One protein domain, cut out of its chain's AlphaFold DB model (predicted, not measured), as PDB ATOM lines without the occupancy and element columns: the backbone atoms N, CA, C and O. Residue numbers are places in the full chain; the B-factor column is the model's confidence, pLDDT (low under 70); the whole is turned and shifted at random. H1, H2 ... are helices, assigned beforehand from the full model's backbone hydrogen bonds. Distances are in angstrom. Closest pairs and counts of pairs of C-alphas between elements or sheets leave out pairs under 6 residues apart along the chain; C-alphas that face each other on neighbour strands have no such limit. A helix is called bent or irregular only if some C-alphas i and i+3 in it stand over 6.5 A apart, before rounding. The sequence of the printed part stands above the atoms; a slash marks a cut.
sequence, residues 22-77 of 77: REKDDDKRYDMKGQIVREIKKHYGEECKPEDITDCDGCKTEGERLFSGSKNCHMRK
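Overview. This is residues 22 to 77 of the 77 residues of the protein "DUF3795 domain-containing protein" of Candidatus Brocadiae bacterium (UniProt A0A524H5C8). One long helix, H1, makes one side of a flat model, and a looped part with the very short helix H2 makes the other side. From the end of H1 the link folds back beside it, then leads away into the loops around H2, and the last residues make a tail on the side away from H1. The printed part has 56 residues with two named helices, H1 then H2, and no named strand; the class is all helix, though under half of the residues, 23 of 56, are in named elements. The whole is only just compact, close to loose, with a radius of gyration of the C-alphas of 12.0 A, and it spans 32 by 28 by 13 A.

Along the chain. Start at C-alpha 22, at (238.121, 221.330, 198.213). Find C-alpha 26 at (245.591, 220.109, 205.355); from there H1, residues 26 to 44, runs 26.3 A to C-alpha 44 at (233.319, 197.481, 199.799). Residues 45 to 67 hold no named element. H2, residues 68 to 71, begins at C-alpha 68, at (241.084, 206.119, 191.090).

Arrangement. Compare the C-alphas of H1 and H2: the two helices are apart, with no C-alpha of the one within 8 A of the other. In H1 every O i to N i+4 pair is within hydrogen-bond range; H2, with four residues, is too short for such a pair, and its one O i to N i+3 pair is within range. Neither helix is bent.

Size, cuts and confidence. The two C-alphas farthest apart are those of Asp 27 and Lys 77, at 34.5 A. The printed part has no cut and ends at Lys 77, the chain's last residue. The link from H1 to H2, 23 residues, is long. Look at the B-factor column for the pLDDT: its mean over the printed part is 85.8, and residues 62 to 64 and residue 77 are under 70.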
ATOM      1  N   ARG A  22     238.325 219.874 198.064       90.88
ATOM      2  CA  ARG A  22     238.121 221.330 198.213       90.88
ATOM      3  C   ARG A  22     238.490 221.880 199.583       90.88
ATOM      4  O   ARG A  22     238.526 223.102 199.735       90.88
ATOM      5  N   GLU A  23     238.733 221.011 200.555       95.19
ATOM      6  CA  GLU A  23     239.212 221.427 201.864       95.19
ATOM      7  C   GLU A  23     240.618 222.027 201.726       95.19
ATOM      8  O   GLU A  23     241.490 221.474 201.053       95.19
ATOM      9  N   LYS A  24     240.801 223.210 202.314       94.56
ATOM     10  CA  LYS A  24     242.038 223.997 202.231       94.56
ATOM     11  C   LYS A  24     242.939 223.773 203.438       94.56
ATOM     12  O   LYS A  24     244.128 224.053 203.356       94.56
ATOM     13  N   ASP A  25     242.360 223.337 204.550       97.06
ATOM     14  CA  ASP A  25     243.075 222.967 205.760       97.06
ATOM     15  C   ASP A  25     243.610 221.536 205.614       97.06
ATOM     16  O   ASP A  25     242.843 220.587 205.447       97.06
ATOM     17  N   ASP A  26     244.933 221.389 205.622       94.44
ATOM     18  CA  ASP A  26     245.591 220.109 205.355       94.44
ATOM     19  C   ASP A  26     245.279 219.043 206.412       94.44
ATOM     20  O   ASP A  26     245.075 217.880 206.048       94.44
ATOM     21  N   ASP A  27     245.158 219.437 207.681       96.00
ATOM     22  CA  ASP A  27     244.847 218.523 208.782       96.00
ATOM     23  C   ASP A  27     243.400 218.034 208.659       96.00
ATOM     24  O   ASP A  27     243.136 216.827 208.661       96.00
ATOM     25  N   LYS A  28     242.453 218.957 208.427       96.62
ATOM     26  CA  LYS A  28     241.049 218.586 208.179       96.62
ATOM     27  C   LYS A  28     240.911 217.708 206.944       96.62
ATOM     28  O   LYS A  28     240.160 216.732 206.950       96.62
ATOM     29  N   ARG A  29     241.637 218.035 205.876       95.31
ATOM     30  CA  ARG A  29     241.633 217.255 204.639       95.31
ATOM     31  C   ARG A  29     242.145 215.838 204.880       95.31
ATOM     32  O   ARG A  29     241.558 214.893 204.350       95.31
ATOM     33  N   TYR A  30     243.196 215.668 205.681       94.38
ATOM     34  CA  TYR A  30     243.707 214.351 206.057       94.38
ATOM     35  C   TYR A  30     242.676 213.545 206.861       94.38
ATOM     36  O   TYR A  30     242.395 212.390 206.525       94.38
ATOM     37  N   ASP A  31     242.023 214.169 207.844       95.81
ATOM     38  CA  ASP A  31     240.969 213.535 208.642       95.81
ATOM     39  C   ASP A  31     239.778 213.078 207.786       95.81
ATOM     40  O   ASP A  31     239.280 211.954 207.939       95.81
ATOM     41  N   MET A  32     239.347 213.915 206.837       95.88
ATOM     42  CA  MET A  32     238.299 213.570 205.872       95.88
ATOM     43  C   MET A  32     238.693 212.357 205.024       95.88
ATOM     44  O   MET A  32     237.894 211.434 204.859       95.88
ATOM     45  N   LYS A  33     239.935 212.306 204.526       94.62
ATOM     46  CA  LYS A  33     240.449 211.141 203.786       94.62
ATOM     47  C   LYS A  33     240.452 209.882 204.654       94.62
ATOM     48  O   LYS A  33     240.036 208.823 204.187       94.62
ATOM     49  N   GLY A  34     240.807 209.995 205.933       95.12
ATOM     50  CA  GLY A  34     240.713 208.892 206.894       95.12
ATOM     51  C   GLY A  34     239.281 208.380 207.106       95.12
ATOM     52  O   GLY A  34     239.064 207.173 207.223       95.12
ATOM     53  N   GLN A  35     238.279 209.266 207.117       95.31
ATOM     54  CA  GLN A  35     236.868 208.858 207.153       95.31
ATOM     55  C   GLN A  35     236.457 208.108 205.881       95.31
ATOM     56  O   GLN A  35     235.813 207.065 205.974       95.31
ATOM     57  N   ILE A  36     236.878 208.590 204.711       93.25
ATOM     58  CA  ILE A  36     236.581 207.955 203.421       93.25
ATOM     59  C   ILE A  36     237.154 206.534 203.365       93.25
ATOM     60  O   ILE A  36     236.435 205.614 202.986       93.25
ATOM     61  N   VAL A  37     238.400 206.330 203.806       93.94
ATOM     62  CA  VAL A  37     239.024 204.996 203.899       93.94
ATOM     63  C   VAL A  37     238.185 204.040 204.750       93.94
ATOM     64  O   VAL A  37     237.950 202.895 204.359       93.94
ATOM     65  N   ARG A  38     237.692 204.503 205.908       94.56
ATOM     66  CA  ARG A  38     236.839 203.689 206.789       94.56
ATOM     67  C   ARG A  38     235.535 203.286 206.109       94.56
ATOM     68  O   ARG A  38     235.144 202.125 206.210       94.56
ATOM     69  N   GLU A  39     234.886 204.208 205.402       91.94
ATOM     70  CA  GLU A  39     233.657 203.903 204.666       91.94
ATOM     71  C   GLU A  39     233.918 202.976 203.471       91.94
ATOM     72  O   GLU A  39     233.130 202.061 203.241       91.94
ATOM     73  N   ILE A  40     235.043 203.131 202.762       88.31
ATOM     74  CA  ILE A  40     235.445 202.217 201.683       88.31
ATOM     75  C   ILE A  40     235.601 200.792 202.223       88.31
ATOM     76  O   ILE A  40     234.962 199.868 201.715       88.31
ATOM     77  N   LYS A  41     236.361 200.616 203.309       91.75
ATOM     78  CA  LYS A  41     236.539 199.307 203.950       91.75
ATOM     79  C   LYS A  41     235.217 198.716 204.431       91.75
ATOM     80  O   LYS A  41     234.966 197.530 204.250       91.75
ATOM     81  N   LYS A  42     234.352 199.535 205.030       92.75
ATOM     82  CA  LYS A  42     233.059 199.096 205.566       92.75
ATOM     83  C   LYS A  42     232.071 198.671 204.479       92.75
ATOM     84  O   LYS A  42     231.371 197.682 204.668       92.75
ATOM     85  N   HIS A  43     231.985 199.415 203.378       87.38
ATOM     86  CA  HIS A  43     230.984 199.178 202.337       87.38
ATOM     87  C   HIS A  43     231.457 198.236 201.230       87.38
ATOM     88  O   HIS A  43     230.639 197.501 200.682       87.38
ATOM     89  N   TYR A  44     232.754 198.236 200.920       84.44
ATOM     90  CA  TYR A  44     233.319 197.481 199.799       84.44
ATOM     91  C   TYR A  44     234.328 196.413 200.236       84.44
ATOM     92  O   TYR A  44     234.722 195.584 199.425       84.44
ATOM     93  N   GLY A  45     234.749 196.399 201.507       89.75
ATOM     94  CA  GLY A  45     235.764 195.458 201.997       89.75
ATOM     95  C   GLY A  45     237.177 195.745 201.482       89.75
ATOM     96  O   GLY A  45     238.081 194.949 201.719       89.75
ATOM     97  N   GLU A  46     237.376 196.865 200.785       87.88
ATOM     98  CA  GLU A  46     238.656 197.243 200.194       87.88
ATOM     99  C   GLU A  46     239.553 197.947 201.219       87.88
ATOM    100  O   GLU A  46     239.102 198.802 201.986       87.88
ATOM    101  N   GLU A  47     240.841 197.603 201.224       90.25
ATOM    102  CA  GLU A  47     241.841 198.317 202.016       90.25
ATOM    103  C   GLU A  47     242.545 199.370 201.162       90.25
ATOM    104  O   GLU A  47     243.094 199.074 200.103       90.25
ATOM    105  N   CYS A  48     242.552 200.604 201.655       89.31
ATOM    106  CA  CYS A  48     243.284 201.719 201.074       89.31
ATOM    107  C   CYS A  48     243.811 202.631 202.184       89.31
ATOM    108  O   CYS A  48     243.425 202.515 203.351       89.31
ATOM    109  N   LYS A  49     244.727 203.527 201.833       92.31
ATOM    110  CA  LYS A  49     245.303 204.526 202.728       92.31
ATOM    111  C   LYS A  49     244.737 205.913 202.415       92.31
ATOM    112  O   LYS A  49     244.262 206.136 201.299       92.31
ATOM    113  N   PRO A  50     244.797 206.879 203.351       91.62
ATOM    114  CA  PRO A  50     244.377 208.253 203.076       91.62
ATOM    115  C   PRO A  50     245.058 208.845 201.835       91.62
ATOM    116  O   PRO A  50     244.432 209.582 201.079       91.62
ATOM    117  N   GLU A  51     246.314 208.481 201.579       90.25
ATOM    118  CA  GLU A  51     247.092 208.934 200.424       90.25
ATOM    119  C   GLU A  51     246.544 208.400 199.088       90.25
ATOM    120  O   GLU A  51     246.714 209.051 198.057       90.25
ATOM    121  N   ASP A  52     245.822 207.275 199.104       88.38
ATOM    122  CA  ASP A  52     245.155 206.713 197.924       88.38
ATOM    123  C   ASP A  52     243.880 207.497 197.557       88.38
ATOM    124  O   ASP A  52     243.386 207.420 196.424       88.38
ATOM    125  N   ILE A  53     243.348 208.297 198.493       89.00
ATOM    126  CA  ILE A  53     242.210 209.192 198.261       89.00
ATOM    127  C   ILE A  53     242.702 210.430 197.501       89.00
ATOM    128  O   ILE A  53     243.079 211.461 198.070       89.00
ATOM    129  N   THR A  54     242.736 210.281 196.179       85.06
ATOM    130  CA  THR A  54     243.181 211.284 195.202       85.06
ATOM    131  C   THR A  54     242.100 212.313 194.865       85.06
ATOM    132  O   THR A  54     240.916 212.125 195.155       85.06
ATOM    133  N   ASP A  55     242.521 213.419 194.249       84.38
ATOM    134  CA  ASP A  55     241.640 214.542 193.942       84.38
ATOM    135  C   ASP A  55     240.554 214.193 192.915       84.38
ATOM    136  O   ASP A  55     240.792 213.495 191.924       84.38
ATOM    137  N   CYS A  56     239.345 214.704 193.154       86.50
ATOM    138  CA  CYS A  56     238.180 214.489 192.307       86.50
ATOM    139  C   CYS A  56     237.460 215.810 192.017       86.50
ATOM    140  O   CYS A  56     236.818 216.398 192.891       86.50
ATOM    141  N   ASP A  57     237.482 216.230 190.754       84.75
ATOM    142  CA  ASP A  57     236.764 217.425 190.289       84.75
ATOM    143  C   ASP A  57     235.293 217.156 189.938       84.75
ATOM    144  O   ASP A  57     234.561 218.071 189.557       84.75
ATOM    145  N   GLY A  58     234.835 215.917 190.116       81.56
ATOM    146  CA  GLY A  58     233.510 215.457 189.719       81.56
ATOM    147  C   GLY A  58     233.589 214.547 188.497       81.56
ATOM    148  O   GLY A  58     234.283 214.814 187.525       81.56
ATOM    149  N   CYS A  59     232.866 213.434 188.548       78.69
ATOM    150  CA  CYS A  59     232.981 212.373 187.544       78.69
ATOM    151  C   CYS A  59     232.467 212.743 186.141       78.69
ATOM    152  O   CYS A  59     232.823 212.043 185.196       78.69
ATOM    153  N   LYS A  60     231.654 213.803 186.018       78.12
ATOM    154  CA  LYS A  60     231.159 214.367 184.750       78.12
ATOM    155  C   LYS A  60     231.957 215.581 184.262       78.12
ATOM    156  O   LYS A  60     231.665 216.094 183.189       78.12
ATOM    157  N   THR A  61     232.920 216.061 185.045       77.00
ATOM    158  CA  THR A  61     233.731 217.222 184.679       77.00
ATOM    159  C   THR A  61     234.689 216.841 183.552       77.00
ATOM    160  O   THR A  61     235.308 215.776 183.596       77.00
ATOM    161  N   GLU A  62     234.825 217.707 182.548       68.44
ATOM    162  CA  GLU A  62     235.843 217.565 181.507       68.44
ATOM    163  C   GLU A  62     237.221 217.865 182.118       68.44
ATOM    164  O   GLU A  62     237.605 219.015 182.322       68.44
ATOM    165  N   GLY A  63     237.939 216.811 182.514       66.00
ATOM    166  CA  GLY A  63     239.250 216.899 183.152       66.00
ATOM    167  C   GLY A  63     239.690 215.567 183.762       66.00
ATOM    168  O   GLY A  63     238.871 214.716 184.106       66.00
ATOM    169  N   GLU A  64     241.000 215.363 183.898       66.25
ATOM    170  CA  GLU A  64     241.565 214.061 184.292       66.25
ATOM    171  C   GLU A  64     241.707 213.850 185.809       66.25
ATOM    172  O   GLU A  64     242.053 212.744 186.249       66.25
ATOM    173  N   ARG A  65     241.440 214.881 186.628       81.81
ATOM    174  CA  ARG A  65     241.517 214.790 188.097       81.81
ATOM    175  C   ARG A  65     240.294 214.071 188.647       81.81
ATOM    176  O   ARG A  65     239.301 214.666 189.068       81.81
ATOM    177  N   LEU A  66     240.387 212.751 188.577       82.25
ATOM    178  CA  LEU A  66     239.373 211.823 189.023       82.25
ATOM    179  C   LEU A  66     239.997 210.808 189.973       82.25
ATOM    180  O   LEU A  66     240.984 210.151 189.627       82.25
ATOM    181  N   PHE A  67     239.346 210.626 191.119       82.94
ATOM    182  CA  PHE A  67     239.670 209.572 192.067       82.94
ATOM    183  C   PHE A  67     239.773 208.205 191.373       82.94
ATOM    184  O   PHE A  67     238.928 207.847 190.548       82.94
ATOM    185  N   SER A  68     240.801 207.425 191.708       75.44
ATOM    186  CA  SER A  68     241.084 206.119 191.090       75.44
ATOM    187  C   SER A  68     239.906 205.140 191.184       75.44
ATOM    188  O   SER A  68     239.564 204.508 190.184       75.44
ATOM    189  N   GLY A  69     239.208 205.078 192.322       73.69
ATOM    190  CA  GLY A  69     237.995 204.261 192.452       73.69
ATOM    191  C   GLY A  69     236.863 204.729 191.531       73.69
ATOM    192  O   GLY A  69     236.137 203.915 190.965       73.69
ATOM    193  N   SER A  70     236.772 206.034 191.259       74.50
ATOM    194  CA  SER A  70     235.848 206.566 190.255       74.50
ATOM    195  C   SER A  70     236.282 206.203 188.833       74.50
ATOM    196  O   SER A  70     235.418 205.963 187.997       74.50
ATOM    197  N   LYS A  71     237.584 206.096 188.525       74.62
ATOM    198  CA  LYS A  71     238.054 205.631 187.200       74.62
ATOM    199  C   LYS A  71     237.580 204.209 186.890       74.62
ATOM    200  O   LYS A  71     237.168 203.953 185.761       74.62
ATOM    201  N   ASN A  72     237.565 203.340 187.899       74.50
ATOM    202  CA  ASN A  72     237.151 201.940 187.781       74.50
ATOM    203  C   ASN A  72     235.664 201.692 188.097       74.50
ATOM    204  O   ASN A  72     235.210 200.551 188.047       74.50
ATOM    205  N   CYS A  73     234.895 202.740 188.402       76.69
ATOM    206  CA  CYS A  73     233.495 202.615 188.788       76.69
ATOM    207  C   CYS A  73     232.639 202.063 187.637       76.69
ATOM    208  O   CYS A  73     232.567 202.664 186.564       76.69
ATOM    209  N   HIS A  74     231.934 200.955 187.883       73.81
ATOM    210  CA  HIS A  74     231.053 200.336 186.889       73.81
ATOM    211  C   HIS A  74     229.899 201.253 186.459       73.81
ATOM    212  O   HIS A  74     229.403 201.098 185.357       73.81
ATOM    213  N   MET A  75     229.488 202.223 187.288       77.94
ATOM    214  CA  MET A  75     228.409 203.170 186.956       77.94
ATOM    215  C   MET A  75     228.815 204.203 185.894       77.94
ATOM    216  O   MET A  75     227.962 204.925 185.391       77.94
ATOM    217  N   ARG A  76     230.114 204.319 185.582       74.12
ATOM    218  CA  ARG A  76     230.622 205.178 184.496       74.12
ATOM    219  C   ARG A  76     230.733 204.456 183.150       74.12
ATOM    220  O   ARG A  76     231.046 205.123 182.167       74.12
ATOM    221  N   LYS A  77     230.584 203.128 183.124       65.50
ATOM    222  CA  LYS A  77     230.613 202.302 181.910       65.50
ATOM    223  C   LYS A  77     229.190 202.027 181.450       65.50
ATOM    224  O   LYS A  77     229.010 201.954 180.219       65.50
TER     225      LYS A  77